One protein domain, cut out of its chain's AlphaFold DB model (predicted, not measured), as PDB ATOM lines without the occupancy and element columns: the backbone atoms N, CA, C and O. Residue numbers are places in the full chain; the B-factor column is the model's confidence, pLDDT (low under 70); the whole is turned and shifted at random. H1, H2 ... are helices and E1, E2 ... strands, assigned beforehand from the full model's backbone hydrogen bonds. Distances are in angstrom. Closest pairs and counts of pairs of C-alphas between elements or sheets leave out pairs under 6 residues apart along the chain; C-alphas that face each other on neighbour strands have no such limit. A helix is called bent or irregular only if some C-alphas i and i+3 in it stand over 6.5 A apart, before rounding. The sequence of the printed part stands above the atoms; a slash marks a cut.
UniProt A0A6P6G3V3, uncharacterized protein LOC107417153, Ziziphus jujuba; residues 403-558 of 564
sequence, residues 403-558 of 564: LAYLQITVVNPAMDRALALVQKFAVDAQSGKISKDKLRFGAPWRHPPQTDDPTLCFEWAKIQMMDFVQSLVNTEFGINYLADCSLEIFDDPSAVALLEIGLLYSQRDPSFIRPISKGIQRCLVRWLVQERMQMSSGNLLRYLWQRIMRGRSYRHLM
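What this domain is: This is residues 403 to 558 of the 564 residues of the protein "uncharacterized protein LOC107417153" of Ziziphus jujuba (UniProt A0A6P6G3V3). Crossed helices build a compact body around H3, which runs through the core: H1 crosses one side of H3, H7 crosses the opposite side, and H6 and the short H5 each pack on both H1 and H3. Beyond H5 a small hairpin of two strands, E1 and E2, forms a patch of sheet, while H2, its centre 18.3 A from the mean of the C-alphas, lies off to the side of the H1 end at residue 430, and the short helices H4 and H8 lie near each other. The printed part has 156 residues, with eight named helices and two named strands in the order H1 H2 H3 H4 H5 E1 E2 H6 H7 H8; the sheet, order E1 - E2, is antiparallel and the class is mostly helix. It is compact, with a radius of gyration of the C-alphas of 15.0 A, and rounded, spanning 40 by 37 by 27 A.

Where its parts are: H1, residues 403 to 430, begins at C-alpha 403 (111.053, 110.992, 136.512) and is 38.0 A long. It has a kink of 35 degrees near residue 411 and is irregular, but only just: C-alphas 409 and 412 are 6.8 A apart. H2 is residues 436 to 439. H3, residues 454 to 474, is 30.0 A long and ends at C-alpha 474 (121.346, 99.203, 151.399). H4 is residues 487 to 491 and H5 is residues 493 to 500. The strands are E1, residues 504 to 506, and E2, residues 512 to 515. H6, residues 518 to 533, is 22.9 A long, and H7, residues 537 to 549, is 18.0 A long. H8, residues 554 to 557, ends at C-alpha 557 (125.136, 104.398, 160.987).

How they stand to each other: H3 is the hub, touching five other helices. With residues 457 to 465 alone it touches H1 at a steep tilt of 59 degrees, opposite ways; the closest C-alphas are those of Gln 423 and Ala 461, 5.3 A apart. H3 touches H7 at a steep tilt of 51 degrees, the same way, closest at the C-alphas of Ile 463 and Tyr 543, 5.8 A. H1 and H7 are apart. H6 touches H3, closest at the C-alphas of Met 466 and Leu 528, 6.0 A, and touches H1 with H1's residues 403 to 412 alone, closest at the C-alphas of Gln 407 and Cys 523, 5.6 A. H5 touches H1, with the C-alphas of Ala 418 and Ala 497 closest at 5.1 A, and stands about perpendicular to H3, at 76 degrees, which it touches closest at the C-alphas of Met 465 and Ser 494, 5.6 A. H8 only just touches H3, with 3 pairs of C-alphas within 8 A, the closest those of Ser 471 and Tyr 554, 6.6 A. H4 and H2 are close but not clearly touching, with the C-alphas of Lys 438 and Asp 491 closest at 7.4 A. E1 and E2 are a hairpin, with N 505 and O 514 2.8 A apart and N 514 and O 505 3.1 A apart, both within hydrogen-bond range. Residues 479 to 480 pair antiparallel with residues 512 to 513 of E2. In H3, H5, H6 and H7 every O i to N i+4 pair is within hydrogen-bond range; H1 has 22 of 24, H4 has 0 of 1 but 2 of 2 O i to N i+3 pairs, and H2 and H8 are too short for an i+4 pair.

The domain as a whole: The two C-alphas farthest apart are those of Asp 509 and Ser 537, at 42.9 A. The printed part has no cut. The links H2 to H3, residues 440 to 453, and H3 to H4, residues 475 to 486, are long; the other links are tight. The mean pLDDT of the printed part is 85.9, with residues 435 to 445 and 484 to 486 under 70.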
ATOM      1  N   LEU A 403     109.822 111.578 135.975       95.62
ATOM      2  CA  LEU A 403     111.053 110.992 136.512       95.62
ATOM      3  C   LEU A 403     112.151 110.895 135.451       95.62
ATOM      4  O   LEU A 403     113.318 111.112 135.766       95.62
ATOM      5  N   ALA A 404     111.809 110.583 134.199       93.94
ATOM      6  CA  ALA A 404     112.758 110.600 133.089       93.94
ATOM      7  C   ALA A 404     113.263 112.023 132.811       93.94
ATOM      8  O   ALA A 404     114.466 112.216 132.629       93.94
ATOM      9  N   TYR A 405     112.380 113.024 132.862       93.31
ATOM     10  CA  TYR A 405     112.764 114.431 132.784       93.31
ATOM     11  C   TYR A 405     113.731 114.811 133.912       93.31
ATOM     12  O   TYR A 405     114.803 115.351 133.633       93.31
ATOM     13  N   LEU A 406     113.421 114.471 135.170       95.38
ATOM     14  CA  LEU A 406     114.320 114.708 136.304       95.38
ATOM     15  C   LEU A 406     115.652 113.967 136.138       95.38
ATOM     16  O   LEU A 406     116.710 114.526 136.427       95.38
ATOM     17  N   GLN A 407     115.626 112.730 135.639       96.75
ATOM     18  CA  GLN A 407     116.834 111.949 135.393       96.75
ATOM     19  C   GLN A 407     117.763 112.667 134.411       96.75
ATOM     20  O   GLN A 407     118.942 112.839 134.700       96.75
ATOM     21  N   ILE A 408     117.228 113.093 133.264       95.25
ATOM     22  CA  ILE A 408     118.012 113.664 132.164       95.25
ATOM     23  C   ILE A 408     118.463 115.091 132.481       95.25
ATOM     24  O   ILE A 408     119.595 115.452 132.181       95.25
ATOM     25  N   THR A 409     117.589 115.907 133.072       91.94
ATOM     26  CA  THR A 409     117.843 117.348 133.237       91.94
ATOM     27  C   THR A 409     118.477 117.713 134.573       91.94
ATOM     28  O   THR A 409     119.149 118.737 134.663       91.94
ATOM     29  N   VAL A 410     118.296 116.884 135.607       92.94
ATOM     30  CA  VAL A 410     118.776 117.173 136.963       92.94
ATOM     31  C   VAL A 410     119.824 116.164 137.402       92.94
ATOM     32  O   VAL A 410     120.950 116.548 137.707       92.94
ATOM     33  N   VAL A 411     119.463 114.879 137.471       96.50
ATOM     34  CA  VAL A 411     120.300 113.890 138.161       96.50
ATOM     35  C   VAL A 411     121.529 113.520 137.350       96.50
ATOM     36  O   VAL A 411     122.615 113.566 137.909       96.50
ATOM     37  N   ASN A 412     121.408 113.228 136.054       95.75
ATOM     38  CA  ASN A 412     122.568 112.874 135.231       95.75
ATOM     39  C   ASN A 412     123.624 113.998 135.204       95.75
ATOM     40  O   ASN A 412     124.755 113.725 135.602       95.75
ATOM     41  N   PRO A 413     123.285 115.271 134.893       95.12
ATOM     42  CA  PRO A 413     124.278 116.348 134.908       95.12
ATOM     43  C   PRO A 413     124.904 116.583 136.289       95.12
ATOM     44  O   PRO A 413     126.088 116.905 136.396       95.12
ATOM     45  N   ALA A 414     124.124 116.429 137.364       95.50
ATOM     46  CA  ALA A 414     124.632 116.562 138.724       95.50
ATOM     47  C   ALA A 414     125.555 115.391 139.111       95.50
ATOM     48  O   ALA A 414     126.576 115.612 139.761       95.50
ATOM     49  N   MET A 415     125.249 114.166 138.673       96.62
ATOM     50  CA  MET A 415     126.111 112.996 138.859       96.62
ATOM     51  C   MET A 415     127.418 113.128 138.075       96.62
ATOM     52  O   MET A 415     128.469 112.838 138.638       96.62
ATOM     53  N   ASP A 416     127.389 113.637 136.843       95.25
ATOM     54  CA  ASP A 416     128.603 113.892 136.054       95.25
ATOM     55  C   ASP A 416     129.544 114.870 136.774       95.25
ATOM     56  O   ASP A 416     130.753 114.643 136.871       95.25
ATOM     57  N   ARG A 417     128.987 115.931 137.372       94.88
ATOM     58  CA  ARG A 417     129.760 116.864 138.207       94.88
ATOM     59  C   ARG A 417     130.259 116.220 139.496       94.88
ATOM     60  O   ARG A 417     131.405 116.442 139.876       94.88
ATOM     61  N   ALA A 418     129.440 115.398 140.149       96.06
ATOM     62  CA  ALA A 418     129.859 114.664 141.339       96.06
ATOM     63  C   ALA A 418     131.032 113.716 141.028       96.06
ATOM     64  O   ALA A 418     131.989 113.640 141.798       96.06
ATOM     65  N   LEU A 419     131.005 113.042 139.874       95.94
ATOM     66  CA  LEU A 419     132.113 112.221 139.386       95.94
ATOM     67  C   LEU A 419     133.370 113.059 139.142       95.94
ATOM     68  O   LEU A 419     134.449 112.643 139.560       95.94
ATOM     69  N   ALA A 420     133.240 114.248 138.549       94.88
ATOM     70  CA  ALA A 420     134.365 115.162 138.354       94.88
ATOM     71  C   ALA A 420     134.997 115.611 139.687       94.88
ATOM     72  O   ALA A 420     136.221 115.682 139.792       94.88
ATOM     73  N   LEU A 421     134.194 115.852 140.732       93.69
ATOM     74  CA  LEU A 421     134.701 116.164 142.076       93.69
ATOM     75  C   LEU A 421     135.455 114.979 142.699       93.69
ATOM     76  O   LEU A 421     136.543 115.158 143.247       93.69
ATOM     77  N   VAL A 422     134.927 113.760 142.571       93.25
ATOM     78  CA  VAL A 422     135.605 112.546 143.061       93.25
ATOM     79  C   VAL A 422     136.884 112.257 142.264       93.25
ATOM     80  O   VAL A 422     137.895 111.851 142.836       93.25
ATOM     81  N   GLN A 423     136.886 112.514 140.956       92.31
ATOM     82  CA  GLN A 423     138.080 112.411 140.119       92.31
ATOM     83  C   GLN A 423     139.139 113.438 140.538       92.31
ATOM     84  O   GLN A 423     140.306 113.087 140.704       92.31
ATOM     85  N   LYS A 424     138.737 114.691 140.782       91.25
ATOM     86  CA  LYS A 424     139.623 115.738 141.306       91.25
ATOM     87  C   LYS A 424     140.224 115.341 142.655       91.25
ATOM     88  O   LYS A 424     141.420 115.529 142.857       91.25
ATOM     89  N   PHE A 425     139.435 114.738 143.545       89.00
ATOM     90  CA  PHE A 425     139.939 114.205 144.813       89.00
ATOM     91  C   PHE A 425     141.064 113.179 144.602       89.00
ATOM     92  O   PHE A 425     142.069 113.230 145.308       89.00
ATOM     93  N   ALA A 426     140.942 112.279 143.617       87.56
ATOM     94  CA  ALA A 426     142.001 111.317 143.302       87.56
ATOM     95  C   ALA A 426     143.312 112.017 142.897       87.56
ATOM     96  O   ALA A 426     144.376 111.673 143.410       87.56
ATOM     97  N   VAL A 427     143.224 113.044 142.048       87.12
ATOM     98  CA  VAL A 427     144.376 113.855 141.606       87.12
ATOM     99  C   VAL A 427     144.986 114.655 142.768       87.12
ATOM    100  O   VAL A 427     146.207 114.720 142.938       87.12
ATOM    101  N   ASP A 428     144.153 115.240 143.628       86.56
ATOM    102  CA  ASP A 428     144.610 115.995 144.800       86.56
ATOM    103  C   ASP A 428     145.271 115.079 145.855       86.56
ATOM    104  O   ASP A 428     146.226 115.483 146.525       86.56
ATOM    105  N   ALA A 429     144.829 113.823 145.968       82.88
ATOM    106  CA  ALA A 429     145.473 112.813 146.806       82.88
ATOM    107  C   ALA A 429     146.846 112.402 146.256       82.88
ATOM    108  O   ALA A 429     147.808 112.325 147.022       82.88
ATOM    109  N   GLN A 430     146.960 112.187 144.941       79.38
ATOM    110  CA  GLN A 430     148.233 111.871 144.281       79.38
ATOM    111  C   GLN A 430     149.255 113.005 144.427       79.38
ATOM    112  O   GLN A 430     150.415 112.761 144.752       79.38
ATOM    113  N   SER A 431     148.816 114.253 144.243       82.44
ATOM    114  CA  SER A 431     149.673 115.441 144.377       82.44
ATOM    115  C   SER A 431     150.038 115.789 145.827       82.44
ATOM    116  O   SER A 431     150.771 116.749 146.064       82.44
ATOM    117  N   GLY A 432     149.554 115.022 146.811       78.62
ATOM    118  CA  GLY A 432     149.879 115.201 148.226       78.62
ATOM    119  C   GLY A 432     149.193 116.396 148.892       78.62
ATOM    120  O   GLY A 432     149.528 116.722 150.029       78.62
ATOM    121  N   LYS A 433     148.220 117.034 148.224       82.38
ATOM    122  CA  LYS A 433     147.408 118.111 148.818       82.38
ATOM    123  C   LYS A 433     146.495 117.592 149.924       82.38
ATOM    124  O   LYS A 433     146.150 118.324 150.848       82.38
ATOM    125  N   ILE A 434     146.094 116.327 149.830       78.56
ATOM    126  CA  ILE A 434     145.318 115.658 150.869       78.56
ATOM    127  C   ILE A 434     146.289 115.070 151.891       78.56
ATOM    128  O   ILE A 434     147.159 114.267 151.550       78.56
ATOM    129  N   SER A 435     146.130 115.469 153.158       69.44
ATOM    130  CA  SER A 435     146.954 114.950 154.253       69.44
ATOM    131  C   SER A 435     146.936 113.424 154.273       69.44
ATOM    132  O   SER A 435     145.875 112.799 154.189       69.44
ATOM    133  N   LYS A 436     148.115 112.824 154.477       66.50
ATOM    134  CA  LYS A 436     148.254 111.373 154.647       66.50
ATOM    135  C   LYS A 436     147.379 110.852 155.787       66.50
ATOM    136  O   LYS A 436     146.927 109.721 155.693       66.50
ATOM    137  N   ASP A 437     147.082 111.660 156.806       67.81
ATOM    138  CA  ASP A 437     146.192 111.270 157.907       67.81
ATOM    139  C   ASP A 437     144.757 110.998 157.446       67.81
ATOM    140  O   ASP A 437     144.150 110.030 157.897       67.81
ATOM    141  N   LYS A 438     144.257 111.744 156.449       67.38
ATOM    142  CA  LYS A 438     142.956 111.466 155.814       67.38
ATOM    143  C   LYS A 438     142.953 110.180 154.975       67.38
ATOM    144  O   LYS A 438     141.892 109.684 154.613       67.38
ATOM    145  N   LEU A 439     144.132 109.632 154.671       65.44
ATOM    146  CA  LEU A 439     144.328 108.423 153.863       65.44
ATOM    147  C   LEU A 439     144.771 107.206 154.701       65.44
ATOM    148  O   LEU A 439     144.881 106.101 154.171       65.44
ATOM    149  N   ARG A 440     145.013 107.368 156.010       54.22
ATOM    150  CA  ARG A 440     145.440 106.287 156.912       54.22
ATOM    151  C   ARG A 440     144.218 105.433 157.300       54.22
ATOM    152  O   ARG A 440     143.407 105.857 158.109       54.22
ATOM    153  N   PHE A 441     144.108 104.242 156.698       51.59
ATOM    154  CA  PHE A 441     143.219 103.095 157.011       51.59
ATOM    155  C   PHE A 441     141.825 102.974 156.353       51.59
ATOM    156  O   PHE A 441     141.038 103.914 156.297       51.59
ATOM    157  N   GLY A 442     141.523 101.734 155.929       56.03
ATOM    158  CA  GLY A 442     140.194 101.101 155.913       56.03
ATOM    159  C   GLY A 442     139.243 101.404 154.755       56.03
ATOM    160  O   GLY A 442     138.523 100.504 154.332       56.03
ATOM    161  N   ALA A 443     139.222 102.630 154.227       63.84
ATOM    162  CA  ALA A 443     138.163 103.015 153.297       63.84
ATOM    163  C   ALA A 443     138.518 102.771 151.808       63.84
ATOM    164  O   ALA A 443     139.621 103.112 151.368       63.84
ATOM    165  N   PRO A 444     137.579 102.242 150.998       60.22
ATOM    166  CA  PRO A 444     137.770 101.888 149.584       60.22
ATOM    167  C   PRO A 444     138.361 102.984 148.685       60.22
ATOM    168  O   PRO A 444     139.033 102.683 147.697       60.22
ATOM    169  N   TRP A 445     138.089 104.243 149.019       69.50
ATOM    170  CA  TRP A 445     138.456 105.439 148.263       69.50
ATOM    171  C   TRP A 445     139.817 106.034 148.672       69.50
ATOM    172  O   TRP A 445     140.264 107.015 148.085       69.50
ATOM    173  N   ARG A 446     140.517 105.436 149.646       70.44
ATOM    174  CA  ARG A 446     141.831 105.909 150.131       70.44
ATOM    175  C   ARG A 446     143.017 105.418 149.289       70.44
ATOM    176  O   ARG A 446     144.163 105.754 149.579       70.44
ATOM    177  N   HIS A 447     142.743 104.656 148.228       75.81
ATOM    178  CA  HIS A 447     143.721 104.182 147.245       75.81
ATOM    179  C   HIS A 447     143.306 104.609 145.827       75.81
ATOM    180  O   HIS A 447     142.791 103.780 145.069       75.81
ATOM    181  N   PRO A 448     143.466 105.897 145.468       80.50
ATOM    182  CA  PRO A 448     143.286 106.330 144.087       80.50
ATOM    183  C   PRO A 448     144.305 105.633 143.164       80.50
ATOM    184  O   PRO A 448     145.326 105.130 143.652       80.50
ATOM    185  N   PRO A 449     144.055 105.586 141.841       82.19
ATOM    186  CA  PRO A 449     145.045 105.117 140.870       82.19
ATOM    187  C   PRO A 449     146.394 105.815 141.092       82.19
ATOM    188  O   PRO A 449     146.422 106.962 141.521       82.19
ATOM    189  N   GLN A 450     147.518 105.136 140.856       77.00
ATOM    190  CA  GLN A 450     148.853 105.739 141.036       77.00
ATOM    191  C   GLN A 450     149.367 106.427 139.765       77.00
ATOM    192  O   GLN A 450     150.301 107.220 139.826       77.00
ATOM    193  N   THR A 451     148.768 106.109 138.621       75.00
ATOM    194  CA  THR A 451     149.061 106.696 137.316       75.00
ATOM    195  C   THR A 451     148.195 107.926 137.065       75.00
ATOM    196  O   THR A 451     146.996 107.912 137.348       75.00
ATOM    197  N   ASP A 452     148.793 108.956 136.467       70.75
ATOM    198  CA  ASP A 452     148.112 110.175 136.009       70.75
ATOM    199  C   ASP A 452     147.394 109.933 134.665       70.75
ATOM    200  O   ASP A 452     147.649 110.588 133.659       70.75
ATOM    201  N   ASP A 453     146.556 108.894 134.620       83.69
ATOM    202  CA  ASP A 453     145.684 108.609 133.481       83.69
ATOM    203  C   ASP A 453     144.264 109.093 133.815       83.69
ATOM    204  O   ASP A 453     143.590 108.489 134.666       83.69
ATOM    205  N   PRO A 454     143.773 110.154 133.145       85.69
ATOM    206  CA  PRO A 454     142.427 110.676 133.352       85.69
ATOM    207  C   PRO A 454     141.335 109.614 133.204       85.69
ATOM    208  O   PRO A 454     140.341 109.660 133.931       85.69
ATOM    209  N   THR A 455     141.528 108.639 132.313       87.38
ATOM    210  CA  THR A 455     140.562 107.569 132.038       87.38
ATOM    211  C   THR A 455     140.448 106.629 133.230       87.38
ATOM    212  O   THR A 455     139.346 106.366 133.710       87.38
ATOM    213  N   LEU A 456     141.583 106.177 133.773       85.44
ATOM    214  CA  LEU A 456     141.618 105.319 134.961       85.44
ATOM    215  C   LEU A 456     141.075 106.038 136.201       85.44
ATOM    216  O   LEU A 456     140.349 105.435 136.992       85.44
ATOM    217  N   CYS A 457     141.386 107.326 136.366       86.81
ATOM    218  CA  CYS A 457     140.842 108.144 137.451       86.81
ATOM    219  C   CYS A 457     139.318 108.292 137.345       86.81
ATOM    220  O   CYS A 457     138.625 108.207 138.360       86.81
ATOM    221  N   PHE A 458     138.787 108.460 136.132       90.06
ATOM    222  CA  PHE A 458     137.347 108.520 135.899       90.06
ATOM    223  C   PHE A 458     136.656 107.173 136.166       90.06
ATOM    224  O   PHE A 458     135.662 107.129 136.892       90.06
ATOM    225  N   GLU A 459     137.198 106.059 135.660       89.94
ATOM    226  CA  GLU A 459     136.675 104.713 135.945       89.94
ATOM    227  C   GLU A 459     136.661 104.418 137.448       89.94
ATOM    228  O   GLU A 459     135.681 103.893 137.986       89.94
ATOM    229  N   TRP A 460     137.735 104.793 138.145       90.19
ATOM    230  CA  TRP A 460     137.817 104.670 139.592       90.19
ATOM    231  C   TRP A 460     136.745 105.511 140.289       90.19
ATOM    232  O   TRP A 460     136.018 104.977 141.129       90.19
ATOM    233  N   ALA A 461     136.597 106.789 139.923       92.69
ATOM    234  CA  ALA A 461     135.603 107.689 140.508       92.69
ATOM    235  C   ALA A 461     134.179 107.150 140.319       92.69
ATOM    236  O   ALA A 461     133.377 107.160 141.254       92.69
ATOM    237  N   LYS A 462     133.899 106.587 139.140       93.38
ATOM    238  CA  LYS A 462     132.639 105.919 138.816       93.38
ATOM    239  C   LYS A 462     132.378 104.713 139.716       93.38
ATOM    240  O   LYS A 462     131.316 104.637 140.328       93.38
ATOM    241  N   ILE A 463     133.351 103.813 139.873       91.69
ATOM    242  CA  ILE A 463     133.235 102.660 140.784       91.69
ATOM    243  C   ILE A 463     133.008 103.124 142.231       91.69
ATOM    244  O   ILE A 463     132.157 102.560 142.920       91.69
ATOM    245  N   GLN A 464     133.723 104.163 142.686       91.94
ATOM    246  CA  GLN A 464     133.542 104.722 144.029       91.94
ATOM    247  C   GLN A 464     132.131 105.273 144.233       91.94
ATOM    248  O   GLN A 464     131.473 104.920 145.211       91.94
ATOM    249  N   MET A 465     131.645 106.083 143.294       94.56
ATOM    250  CA  MET A 465     130.312 106.669 143.371       94.56
ATOM    251  C   MET A 465     129.221 105.594 143.351       94.56
ATOM    252  O   MET A 465     128.274 105.650 144.128       94.56
ATOM    253  N   MET A 466     129.363 104.563 142.519       94.38
ATOM    254  CA  MET A 466     128.397 103.465 142.460       94.38
ATOM    255  C   MET A 466     128.376 102.606 143.724       94.38
ATOM    256  O   MET A 466     127.308 102.165 144.150       94.38
ATOM    257  N   ASP A 467     129.534 102.342 144.330       92.12
ATOM    258  CA  ASP A 467     129.599 101.654 145.621       92.12
ATOM    259  C   ASP A 467     128.981 102.515 146.734       92.12
ATOM    260  O   ASP A 467     128.217 102.001 147.551       92.12
ATOM    261  N   PHE A 468     129.214 103.833 146.713       92.56
ATOM    262  CA  PHE A 468     128.577 104.773 147.636       92.56
ATOM    263  C   PHE A 468     127.050 104.790 147.488       92.56
ATOM    264  O   PHE A 468     126.341 104.548 148.465       92.56
ATOM    265  N   VAL A 469     126.519 104.973 146.275       94.31
ATOM    266  CA  VAL A 469     125.064 104.961 146.036       94.31
ATOM    267  C   VAL A 469     124.462 103.605 146.413       94.31
ATOM    268  O   VAL A 469     123.423 103.567 147.065       94.31
ATOM    269  N   GLN A 470     125.121 102.482 146.107       93.19
ATOM    270  CA  GLN A 470     124.642 101.170 146.555       93.19
ATOM    271  C   GLN A 470     124.634 101.043 148.086       93.19
ATOM    272  O   GLN A 470     123.739 100.402 148.637       93.19
ATOM    273  N   SER A 471     125.609 101.631 148.784       90.31
ATOM    274  CA  SER A 471     125.620 101.638 150.247       90.31
ATOM    275  C   SER A 471     124.446 102.435 150.824       90.31
ATOM    276  O   SER A 471     123.812 101.943 151.750       90.31
ATOM    277  N   LEU A 472     124.079 103.570 150.209       90.94
ATOM    278  CA  LEU A 472     122.877 104.330 150.569       90.94
ATOM    279  C   LEU A 472     121.594 103.529 150.325       90.94
ATOM    280  O   LEU A 472     120.695 103.536 151.157       90.94
ATOM    281  N   VAL A 473     121.509 102.813 149.201       91.50
ATOM    282  CA  VAL A 473     120.359 101.944 148.896       91.50
ATOM    283  C   VAL A 473     120.220 100.841 149.944       91.50
ATOM    284  O   VAL A 473     119.116 100.576 150.407       91.50
ATOM    285  N   ASN A 474     121.334 100.236 150.361       89.38
ATOM    286  CA  ASN A 474     121.346  99.203 151.399       89.38
ATOM    287  C   ASN A 474     120.907  99.719 152.774       89.38
ATOM    288  O   ASN A 474     120.504  98.917 153.613       89.38
ATOM    289  N   THR A 475     121.023 101.025 153.014       86.69
ATOM    290  CA  THR A 475     120.551 101.683 154.234       86.69
ATOM    291  C   THR A 475     119.204 102.378 154.041       86.69
ATOM    292  O   THR A 475     118.853 103.240 154.839       86.69
ATOM    293  N   GLU A 476     118.489 102.108 152.943       86.38
ATOM    294  CA  GLU A 476     117.232 102.786 152.585       86.38
ATOM    295  C   GLU A 476     117.332 104.328 152.619       86.38
ATOM    296  O   GLU A 476     116.349 105.031 152.840       86.38
ATOM    297  N   PHE A 477     118.533 104.870 152.377       85.75
ATOM    298  CA  PHE A 477     118.882 106.289 152.496       85.75
ATOM    299  C   PHE A 477     118.684 106.900 153.903       85.75
ATOM    300  O   PHE A 477     118.594 108.120 154.036       85.75
ATOM    301  N   GLY A 478     118.655 106.075 154.955       76.69
ATOM    302  CA  GLY A 478     118.556 106.477 156.361       76.69
ATOM    303  C   GLY A 478     119.896 106.448 157.102       76.69
ATOM    304  O   GLY A 478     120.052 105.686 158.052       76.69
ATOM    305  N   ILE A 479     120.874 107.258 156.678       84.50
ATOM    306  CA  ILE A 479     122.182 107.333 157.355       84.50
ATOM    307  C   ILE A 479     122.173 108.437 158.408       84.50
ATOM    308  O   ILE A 479     122.083 109.613 158.050       84.50
ATOM    309  N   ASN A 480     122.306 108.076 159.686       86.31
ATOM    310  CA  ASN A 480     122.521 109.041 160.758       86.31
ATOM    311  C   ASN A 480     124.020 109.322 160.913       86.31
ATOM    312  O   ASN A 480     124.780 108.465 161.351       86.31
ATOM    313  N   TYR A 481     124.449 110.533 160.567       82.12
ATOM    314  CA  TYR A 481     125.867 110.909 160.571       82.12
ATOM    315  C   TYR A 481     126.395 111.352 161.945       82.12
ATOM    316  O   TYR A 481     127.570 111.687 162.067       82.12
ATOM    317  N   LEU A 482     125.534 111.412 162.965       79.44
ATOM    318  CA  LEU A 482     125.920 111.622 164.364       79.44
ATOM    319  C   LEU A 482     125.670 110.386 165.238       79.44
ATOM    320  O   LEU A 482     125.962 110.437 166.435       79.44
ATOM    321  N   ALA A 483     125.169 109.283 164.668       74.31
ATOM    322  CA  ALA A 483     125.145 107.999 165.359       74.31
ATOM    323  C   ALA A 483     126.572 107.658 165.811       74.31
ATOM    324  O   ALA A 483     127.525 107.902 165.078       74.31
ATOM    325  N   ASP A 484     126.722 107.204 167.057       67.88
ATOM    326  CA  ASP A 484     128.012 106.867 167.678       67.88
ATOM    327  C   ASP A 484     129.097 107.963 167.588       67.88
ATOM    328  O   ASP A 484     130.294 107.681 167.653       67.88
ATOM    329  N   CYS A 485     128.693 109.233 167.434       62.34
ATOM    330  CA  CYS A 485     129.589 110.369 167.193       62.34
ATOM    331  C   CYS A 485     130.511 110.197 165.966       62.34
ATOM    332  O   CYS A 485     131.557 110.848 165.875       62.34
ATOM    333  N   SER A 486     130.147 109.344 165.005       67.31
ATOM    334  CA  SER A 486     130.989 109.034 163.854       67.31
ATOM    335  C   SER A 486     130.706 109.983 162.686       67.31
ATOM    336  O   SER A 486     129.811 109.766 161.873       67.31
ATOM    337  N   LEU A 487     131.536 111.018 162.546       76.69
ATOM    338  CA  LEU A 487     131.531 111.932 161.391       76.69
ATOM    339  C   LEU A 487     132.218 111.339 160.143       76.69
ATOM    340  O   LEU A 487     132.552 112.073 159.214       76.69
ATOM    341  N   GLU A 488     132.423 110.017 160.107       78.56
ATOM    342  CA  GLU A 488     133.211 109.313 159.085       78.56
ATOM    343  C   GLU A 488     132.676 109.495 157.661       78.56
ATOM    344  O   GLU A 488     133.447 109.535 156.703       78.56
ATOM    345  N   ILE A 489     131.361 109.667 157.505       83.19
ATOM    346  CA  ILE A 489     130.744 109.862 156.192       83.19
ATOM    347  C   ILE A 489     131.208 111.163 155.531       83.19
ATOM    348  O   ILE A 489     131.281 111.227 154.310       83.19
ATOM    349  N   PHE A 490     131.585 112.182 156.310       84.94
ATOM    350  CA  PHE A 490     132.117 113.434 155.767       84.94
ATOM    351  C   PHE A 490     133.580 113.333 155.322       84.94
ATOM    352  O   PHE A 490     134.072 114.250 154.666       84.94
ATOM    353  N   ASP A 491     134.266 112.232 155.634       82.62
ATOM    354  CA  ASP A 491     135.569 111.933 155.042       82.62
ATOM    355  C   ASP A 491     135.433 111.262 153.664       82.62
ATOM    356  O   ASP A 491     136.388 111.288 152.886       82.62
ATOM    357  N   ASP A 492     134.269 110.680 153.329       87.62
ATOM    358  CA  ASP A 492     134.042 110.033 152.033       87.62
ATOM    359  C   ASP A 492     133.889 111.079 150.912       87.62
ATOM    360  O   ASP A 492     132.938 111.873 150.926       87.62
ATOM    361  N   PRO A 493     134.761 111.067 149.886       89.94
ATOM    362  CA  PRO A 493     134.688 112.024 148.788       89.94
ATOM    363  C   PRO A 493     133.373 111.935 148.006       89.94
ATOM    364  O   PRO A 493     132.919 112.945 147.477       89.94
ATOM    365  N   SER A 494     132.733 110.762 147.934       92.94
ATOM    366  CA  SER A 494     131.440 110.605 147.258       92.94
ATOM    367  C   SER A 494     130.299 111.252 148.044       92.94
ATOM    368  O   SER A 494     129.418 111.864 147.440       92.94
ATOM    369  N   ALA A 495     130.330 111.178 149.379       91.50
ATOM    370  CA  ALA A 495     129.349 111.850 150.225       91.50
ATOM    371  C   ALA A 495     129.493 113.373 150.133       91.50
ATOM    372  O   ALA A 495     128.507 114.069 149.888       91.50
ATOM    373  N   VAL A 496     130.726 113.878 150.265       90.81
ATOM    374  CA  VAL A 496     131.033 115.312 150.147       90.81
ATOM    375  C   VAL A 496     130.623 115.836 148.774       90.81
ATOM    376  O   VAL A 496     129.911 116.835 148.704       90.81
ATOM    377  N   ALA A 497     130.974 115.126 147.695       94.12
ATOM    378  CA  ALA A 497     130.593 115.514 146.342       94.12
ATOM    379  C   ALA A 497     129.070 115.615 146.183       94.12
ATOM    380  O   ALA A 497     128.584 116.617 145.668       94.12
ATOM    381  N   LEU A 498     128.301 114.622 146.654       95.06
ATOM    382  CA  LEU A 498     126.839 114.621 146.521       95.06
ATOM    383  C   LEU A 498     126.123 115.660 147.405       95.06
ATOM    384  O   LEU A 498     125.037 116.121 147.033       95.06
ATOM    385  N   LEU A 499     126.715 116.039 148.541       93.00
ATOM    386  CA  LEU A 499     126.259 117.165 149.363       93.00
ATOM    387  C   LEU A 499     126.564 118.508 148.682       93.00
ATOM    388  O   LEU A 499     125.682 119.360 148.599       93.00
ATOM    389  N   GLU A 500     127.773 118.676 148.136       91.75
ATOM    390  CA  GLU A 500     128.221 119.904 147.462       91.75
ATOM    391  C   GLU A 500     127.412 120.198 146.194       91.75
ATOM    392  O   GLU A 500     126.938 121.317 145.991       91.75
ATOM    393  N   ILE A 501     127.188 119.179 145.361       93.00
ATOM    394  CA  ILE A 501     126.324 119.277 144.175       93.00
ATOM    395  C   ILE A 501     124.834 119.288 144.549       93.00
ATOM    396  O   ILE A 501     123.994 119.553 143.694       93.00
ATOM    397  N   GLY A 502     124.477 119.046 145.815       92.12
ATOM    398  CA  GLY A 502     123.134 119.254 146.353       92.12
ATOM    399  C   GLY A 502     122.080 118.220 145.959       92.12
ATOM    400  O   GLY A 502     120.899 118.562 145.995       92.12
ATOM    401  N   LEU A 503     122.467 116.993 145.582       95.00
ATOM    402  CA  LEU A 503     121.518 115.871 145.477       95.00
ATOM    403  C   LEU A 503     121.233 115.246 146.847       95.00
ATOM    404  O   LEU A 503     120.134 114.732 147.067       95.00
ATOM    405  N   LEU A 504     122.196 115.322 147.769       93.94
ATOM    406  CA  LEU A 504     122.011 114.994 149.178       93.94
ATOM    407  C   LEU A 504     121.856 116.261 150.021       93.94
ATOM    408  O   LEU A 504     122.283 117.351 149.647       93.94
ATOM    409  N   TYR A 505     121.249 116.087 151.185       92.50
ATOM    410  CA  TYR A 505     121.074 117.111 152.197       92.50
ATOM    411  C   TYR A 505     121.350 116.511 153.577       92.50
ATOM    412  O   TYR A 505     120.754 115.488 153.927       92.50
ATOM    413  N   SER A 506     122.237 117.134 154.356       90.31
ATOM    414  CA  SER A 506     122.396 116.826 155.778       90.31
ATOM    415  C   SER A 506     121.339 117.583 156.577       90.31
ATOM    416  O   SER A 506     121.333 118.807 156.633       90.31
ATOM    417  N   GLN A 507     120.420 116.846 157.179       87.75
ATOM    418  CA  GLN A 507     119.443 117.345 158.136       87.75
ATOM    419  C   GLN A 507     120.091 117.497 159.510       87.75
ATOM    420  O   GLN A 507     120.950 116.692 159.871       87.75
ATOM    421  N   ARG A 508     119.684 118.497 160.294       81.75
ATOM    422  CA  ARG A 508     120.247 118.697 161.636       81.75
ATOM    423  C   ARG A 508     119.599 117.795 162.675       81.75
ATOM    424  O   ARG A 508     120.305 117.127 163.423       81.75
ATOM    425  N   ASP A 509     118.274 117.809 162.730       77.19
ATOM    426  CA  ASP A 509     117.520 117.207 163.826       77.19
ATOM    427  C   ASP A 509     116.280 116.465 163.301       77.19
ATOM    428  O   ASP A 509     115.370 117.098 162.751       77.19
ATOM    429  N   PRO A 510     116.240 115.123 163.383       81.94
ATOM    430  CA  PRO A 510     117.362 114.205 163.648       81.94
ATOM    431  C   PRO A 510     118.475 114.261 162.582       81.94
ATOM    432  O   PRO A 510     118.226 114.549 161.413       81.94
ATOM    433  N   SER A 511     119.707 113.929 162.961       86.31
ATOM    434  CA  SER A 511     120.906 114.123 162.131       86.31
ATOM    435  C   SER A 511     121.076 113.093 161.006       86.31
ATOM    436  O   SER A 511     121.917 112.203 161.087       86.31
ATOM    437  N   PHE A 512     120.304 113.216 159.925       88.25
ATOM    438  CA  PHE A 512     120.369 112.308 158.771       88.25
ATOM    439  C   PHE A 512     120.990 112.935 157.523       88.25
ATOM    440  O   PHE A 512     120.769 114.107 157.233       88.25
ATOM    441  N   ILE A 513     121.688 112.135 156.717       88.69
ATOM    442  CA  ILE A 513     121.967 112.455 155.311       88.69
ATOM    443  C   ILE A 513     120.951 111.721 154.447       88.69
ATOM    444  O   ILE A 513     120.801 110.505 154.548       88.69
ATOM    445  N   ARG A 514     120.273 112.464 153.570       89.06
ATOM    446  CA  ARG A 514     119.261 111.911 152.665       89.06
ATOM    447  C   ARG A 514     119.209 112.645 151.327       89.06
ATOM    448  O   ARG A 514     119.635 113.798 151.255       89.06
ATOM    449  N   PRO A 515     118.651 112.031 150.273       92.94
ATOM    450  CA  PRO A 515     118.309 112.740 149.049       92.94
ATOM    451  C   PRO A 515     117.364 113.912 149.318       92.94
ATOM    452  O   PRO A 515     116.496 113.839 150.190       92.94
ATOM    453  N   ILE A 516     117.495 114.987 148.542       92.50
ATOM    454  CA  ILE A 516     116.662 116.194 148.694       92.50
ATOM    455  C   ILE A 516     115.157 115.939 148.492       92.50
ATOM    456  O   ILE A 516     114.323 116.715 148.965       92.50
ATOM    457  N   SER A 517     114.797 114.853 147.803       92.88
ATOM    458  CA  SER A 517     113.426 114.373 147.657       92.88
ATOM    459  C   SER A 517     113.387 112.883 147.295       92.88
ATOM    460  O   SER A 517     114.383 112.307 146.850       92.88
ATOM    461  N   LYS A 518     112.207 112.263 147.423       93.00
ATOM    462  CA  LYS A 518     111.990 110.857 147.045       93.00
ATOM    463  C   LYS A 518     112.077 110.636 145.527       93.00
ATOM    464  O   LYS A 518     112.585 109.607 145.090       93.00
ATOM    465  N   GLY A 519     111.668 111.621 144.723       94.31
ATOM    466  CA  GLY A 519     111.881 111.592 143.271       94.31
ATOM    467  C   GLY A 519     113.369 111.511 142.916       94.31
ATOM    468  O   GLY A 519     113.782 110.630 142.166       94.31
ATOM    469  N   ILE A 520     114.199 112.347 143.547       95.44
ATOM    470  CA  ILE A 520     115.655 112.334 143.349       95.44
ATOM    471  C   ILE A 520     116.288 111.038 143.869       95.44
ATOM    472  O   ILE A 520     117.156 110.478 143.203       95.44
ATOM    473  N   GLN A 521     115.813 110.504 144.998       95.38
ATOM    474  CA  GLN A 521     116.219 109.183 145.491       95.38
ATOM    475  C   GLN A 521     116.019 108.092 144.428       95.38
ATOM    476  O   GLN A 521     116.936 107.320 144.156       95.38
ATOM    477  N   ARG A 522     114.841 108.034 143.794       95.62
ATOM    478  CA  ARG A 522     114.560 107.053 142.734       95.62
ATOM    479  C   ARG A 522     115.444 107.261 141.509       95.62
ATOM    480  O   ARG A 522     115.943 106.285 140.956       95.62
ATOM    481  N   CYS A 523     115.695 108.508 141.120       97.00
ATOM    482  CA  CYS A 523     116.612 108.817 140.026       97.00
ATOM    483  C   CYS A 523     118.066 108.401 140.329       97.00
ATOM    484  O   CYS A 523     118.766 107.918 139.442       97.00
ATOM    485  N   LEU A 524     118.527 108.506 141.580       97.00
ATOM    486  CA  LEU A 524     119.840 107.985 141.991       97.00
ATOM    487  C   LEU A 524     119.911 106.455 141.870       97.00
ATOM    488  O   LEU A 524     120.906 105.911 141.389       97.00
ATOM    489  N   VAL A 525     118.843 105.750 142.260       96.50
ATOM    490  CA  VAL A 525     118.745 104.291 142.080       96.50
ATOM    491  C   VAL A 525     118.750 103.927 140.596       96.50
ATOM    492  O   VAL A 525     119.469 103.016 140.186       96.50
ATOM    493  N   ARG A 526     117.987 104.651 139.773       96.12
ATOM    494  CA  ARG A 526     117.949 104.448 138.321       96.12
ATOM    495  C   ARG A 526     119.318 104.682 137.687       96.12
ATOM    496  O   ARG A 526     119.736 103.855 136.883       96.12
ATOM    497  N   TRP A 527     120.024 105.742 138.082       96.88
ATOM    498  CA  TRP A 527     121.399 106.002 137.653       96.88
ATOM    499  C   TRP A 527     122.307 104.810 137.980       96.88
ATOM    500  O   TRP A 527     122.940 104.256 137.089       96.88
ATOM    501  N   LEU A 528     122.282 104.313 139.224       96.06
ATOM    502  CA  LEU A 528     123.076 103.147 139.633       96.06
ATOM    503  C   LEU A 528     122.797 101.907 138.764       96.06
ATOM    504  O   LEU A 528     123.725 101.185 138.395       96.06
ATOM    505  N   VAL A 529     121.528 101.642 138.446       95.00
ATOM    506  CA  VAL A 529     121.130 100.517 137.585       95.00
ATOM    507  C   VAL A 529     121.632 100.713 136.153       95.00
ATOM    508  O   VAL A 529     122.195  99.780 135.582       95.00
ATOM    509  N   GLN A 530     121.481 101.913 135.588       94.06
ATOM    510  CA  GLN A 530     121.969 102.237 134.244       94.06
ATOM    511  C   GLN A 530     123.483 102.048 134.139       94.06
ATOM    512  O   GLN A 530     123.957 101.388 133.215       94.06
ATOM    513  N   GLU A 531     124.234 102.528 135.128       93.94
ATOM    514  CA  GLU A 531     125.689 102.393 135.127       93.94
ATOM    515  C   GLU A 531     126.159 100.940 135.250       93.94
ATOM    516  O   GLU A 531     127.185 100.565 134.683       93.94
ATOM    517  N   ARG A 532     125.400 100.084 135.947       91.44
ATOM    518  CA  ARG A 532     125.673  98.638 135.989       91.44
ATOM    519  C   ARG A 532     125.436  97.963 134.649       91.44
ATOM    520  O   ARG A 532     126.209  97.088 134.276       91.44
ATOM    521  N   MET A 533     124.378  98.354 133.941       90.38
ATOM    522  CA  MET A 533     124.043  97.791 132.631       90.38
ATOM    523  C   MET A 533     125.044  98.207 131.547       90.38
ATOM    524  O   MET A 533     125.311  97.431 130.637       90.38
ATOM    525  N   GLN A 534     125.604  99.416 131.645       89.31
ATOM    526  CA  GLN A 534     126.549  99.964 130.665       89.31
ATOM    527  C   GLN A 534     128.017  99.596 130.944       89.31
ATOM    528  O   GLN A 534     128.909  99.984 130.189       89.31
ATOM    529  N   MET A 535     128.305  98.872 132.029       86.31
ATOM    530  CA  MET A 535     129.675  98.503 132.384       86.31
ATOM    531  C   MET A 535     130.261  97.425 131.470       86.31
ATOM    532  O   MET A 535     129.615  96.434 131.142       86.31
ATOM    533  N   SER A 536     131.550  97.566 131.151       88.25
ATOM    534  CA  SER A 536     132.336  96.480 130.561       88.25
ATOM    535  C   SER A 536     132.540  95.344 131.570       88.25
ATOM    536  O   SER A 536     132.587  95.573 132.781       88.25
ATOM    537  N   SER A 537     132.748  94.117 131.088       85.00
ATOM    538  CA  SER A 537     132.968  92.943 131.949       85.00
ATOM    539  C   SER A 537     134.141  93.129 132.922       85.00
ATOM    540  O   SER A 537     134.070  92.700 134.072       85.00
ATOM    541  N   GLY A 538     135.206  93.815 132.491       85.00
ATOM    542  CA  GLY A 538     136.353  94.136 133.343       85.00
ATOM    543  C   GLY A 538     136.000  95.099 134.479       85.00
ATOM    544  O   GLY A 538     136.364  94.856 135.631       85.00
ATOM    545  N   ASN A 539     135.239  96.158 134.188       84.44
ATOM    546  CA  ASN A 539     134.797  97.107 135.210       84.44
ATOM    547  C   ASN A 539     133.729  96.513 136.130       84.44
ATOM    548  O   ASN A 539     133.745  96.804 137.323       84.44
ATOM    549  N   LEU A 540     132.884  95.608 135.630       87.44
ATOM    550  CA  LEU A 540     131.950  94.855 136.463       87.44
ATOM    551  C   LEU A 540     132.694  93.985 137.486       87.44
ATOM    552  O   LEU A 540     132.352  94.009 138.666       87.44
ATOM    553  N   LEU A 541     133.741  93.262 137.070       87.00
ATOM    554  CA  LEU A 541     134.571  92.481 137.994       87.00
ATOM    555  C   LEU A 541     135.251  93.373 139.038       87.00
ATOM    556  O   LEU A 541     135.226  93.044 140.223       87.00
ATOM    557  N   ARG A 542     135.804  94.523 138.626       85.56
ATOM    558  CA  ARG A 542     136.389  95.507 139.555       85.56
ATOM    559  C   ARG A 542     135.352  96.046 140.536       85.56
ATOM    560  O   ARG A 542     135.644  96.142 141.722       85.56
ATOM    561  N   TYR A 543     134.149  96.363 140.064       87.94
ATOM    562  CA  TYR A 543     133.043  96.829 140.897       87.94
ATOM    563  C   TYR A 543     132.605  95.768 141.913       87.94
ATOM    564  O   TYR A 543     132.474  96.070 143.097       87.94
ATOM    565  N   LEU A 544     132.424  94.516 141.483       87.25
ATOM    566  CA  LEU A 544     132.063  93.407 142.368       87.25
ATOM    567  C   LEU A 544     133.160  93.134 143.399       87.25
ATOM    568  O   LEU A 544     132.870  92.992 144.584       87.25
ATOM    569  N   TRP A 545     134.421  93.117 142.965       86.12
ATOM    570  CA  TRP A 545     135.561  92.967 143.862       86.12
ATOM    571  C   TRP A 545     135.618  94.103 144.884       86.12
ATOM    572  O   TRP A 545     135.750  93.843 146.079       86.12
ATOM    573  N   GLN A 546     135.438  95.349 144.430       85.38
ATOM    574  CA  GLN A 546     135.354  96.515 145.300       85.38
ATOM    575  C   GLN A 546     134.234  96.334 146.322       85.38
ATOM    576  O   GLN A 546     134.483  96.506 147.506       85.38
ATOM    577  N   ARG A 547     133.034  95.929 145.892       85.62
ATOM    578  CA  ARG A 547     131.869  95.742 146.765       85.62
ATOM    579  C   ARG A 547     132.083  94.657 147.823       85.62
ATOM    580  O   ARG A 547     131.642  94.832 148.952       85.62
ATOM    581  N   ILE A 548     132.734  93.550 147.466       84.19
ATOM    582  CA  ILE A 548     132.916  92.388 148.353       84.19
ATOM    583  C   ILE A 548     134.085  92.601 149.317       84.19
ATOM    584  O   ILE A 548     133.945  92.369 150.513       84.19
ATOM    585  N   MET A 549     135.238  93.034 148.805       79.00
ATOM    586  CA  MET A 549     136.484  93.082 149.579       79.00
ATOM    587  C   MET A 549     136.706  94.424 150.271       79.00
ATOM    588  O   MET A 549     137.403  94.488 151.281       79.00
ATOM    589  N   ARG A 550     136.175  95.508 149.697       75.81
ATOM    590  CA  ARG A 550     136.420  96.883 150.145       75.81
ATOM    591  C   ARG A 550     135.139  97.713 150.231       75.81
ATOM    592  O   ARG A 550     135.235  98.927 150.301       75.81
ATOM    593  N   GLY A 551     133.955  97.108 150.170       75.50
ATOM    594  CA  GLY A 551     132.712  97.844 149.945       75.50
ATOM    595  C   GLY A 551     132.337  98.737 151.119       75.50
ATOM    596  O   GLY A 551     132.501  98.357 152.279       75.50
ATOM    597  N   ARG A 552     131.768  99.910 150.829       83.00
ATOM    598  CA  ARG A 552     131.202 100.786 151.864       83.00
ATOM    599  C   ARG A 552     130.050 100.101 152.593       83.00
ATOM    600  O   ARG A 552     129.141  99.546 151.959       83.00
ATOM    601  N   SER A 553     130.038 100.187 153.919       80.25
ATOM    602  CA  SER A 553     128.924  99.712 154.738       80.25
ATOM    603  C   SER A 553     128.616 100.698 155.859       80.25
ATOM    604  O   SER A 553     129.158 100.608 156.956       80.25
ATOM    605  N   TYR A 554     127.673 101.596 155.590       78.62
ATOM    606  CA  TYR A 554     127.138 102.539 156.575       78.62
ATOM    607  C   TYR A 554     125.958 101.962 157.364       78.62
ATOM    608  O   TYR A 554     125.201 102.694 157.984       78.62
ATOM    609  N   ARG A 555     125.771 100.634 157.353       73.44
ATOM    610  CA  ARG A 555     124.668  99.991 158.083       73.44
ATOM    611  C   ARG A 555     124.745 100.242 159.589       73.44
ATOM    612  O   ARG A 555     123.709 100.323 160.230       73.44
ATOM    613  N   HIS A 556     125.954 100.375 160.126       75.75
ATOM    614  CA  HIS A 556     126.176 100.714 161.530       75.75
ATOM    615  C   HIS A 556     125.744 102.155 161.866       75.75
ATOM    616  O   HIS A 556     125.392 102.429 163.001       75.75
ATOM    617  N   LEU A 557     125.673 103.039 160.865       75.44
ATOM    618  CA  LEU A 557     125.136 104.398 160.987       75.44
ATOM    619  C   LEU A 557     123.609 104.454 160.848       75.44
ATOM    620  O   LEU A 557     123.014 105.533 160.901       75.44
ATOM    621  N   MET A 558     122.948 103.313 160.633       73.50
ATOM    622  CA  MET A 558     121.498 103.241 160.757       73.50
ATOM    623  C   MET A 558     121.147 103.090 162.231       73.50
ATOM    624  O   MET A 558     121.492 102.085 162.849       73.50
TER     625      MET A 558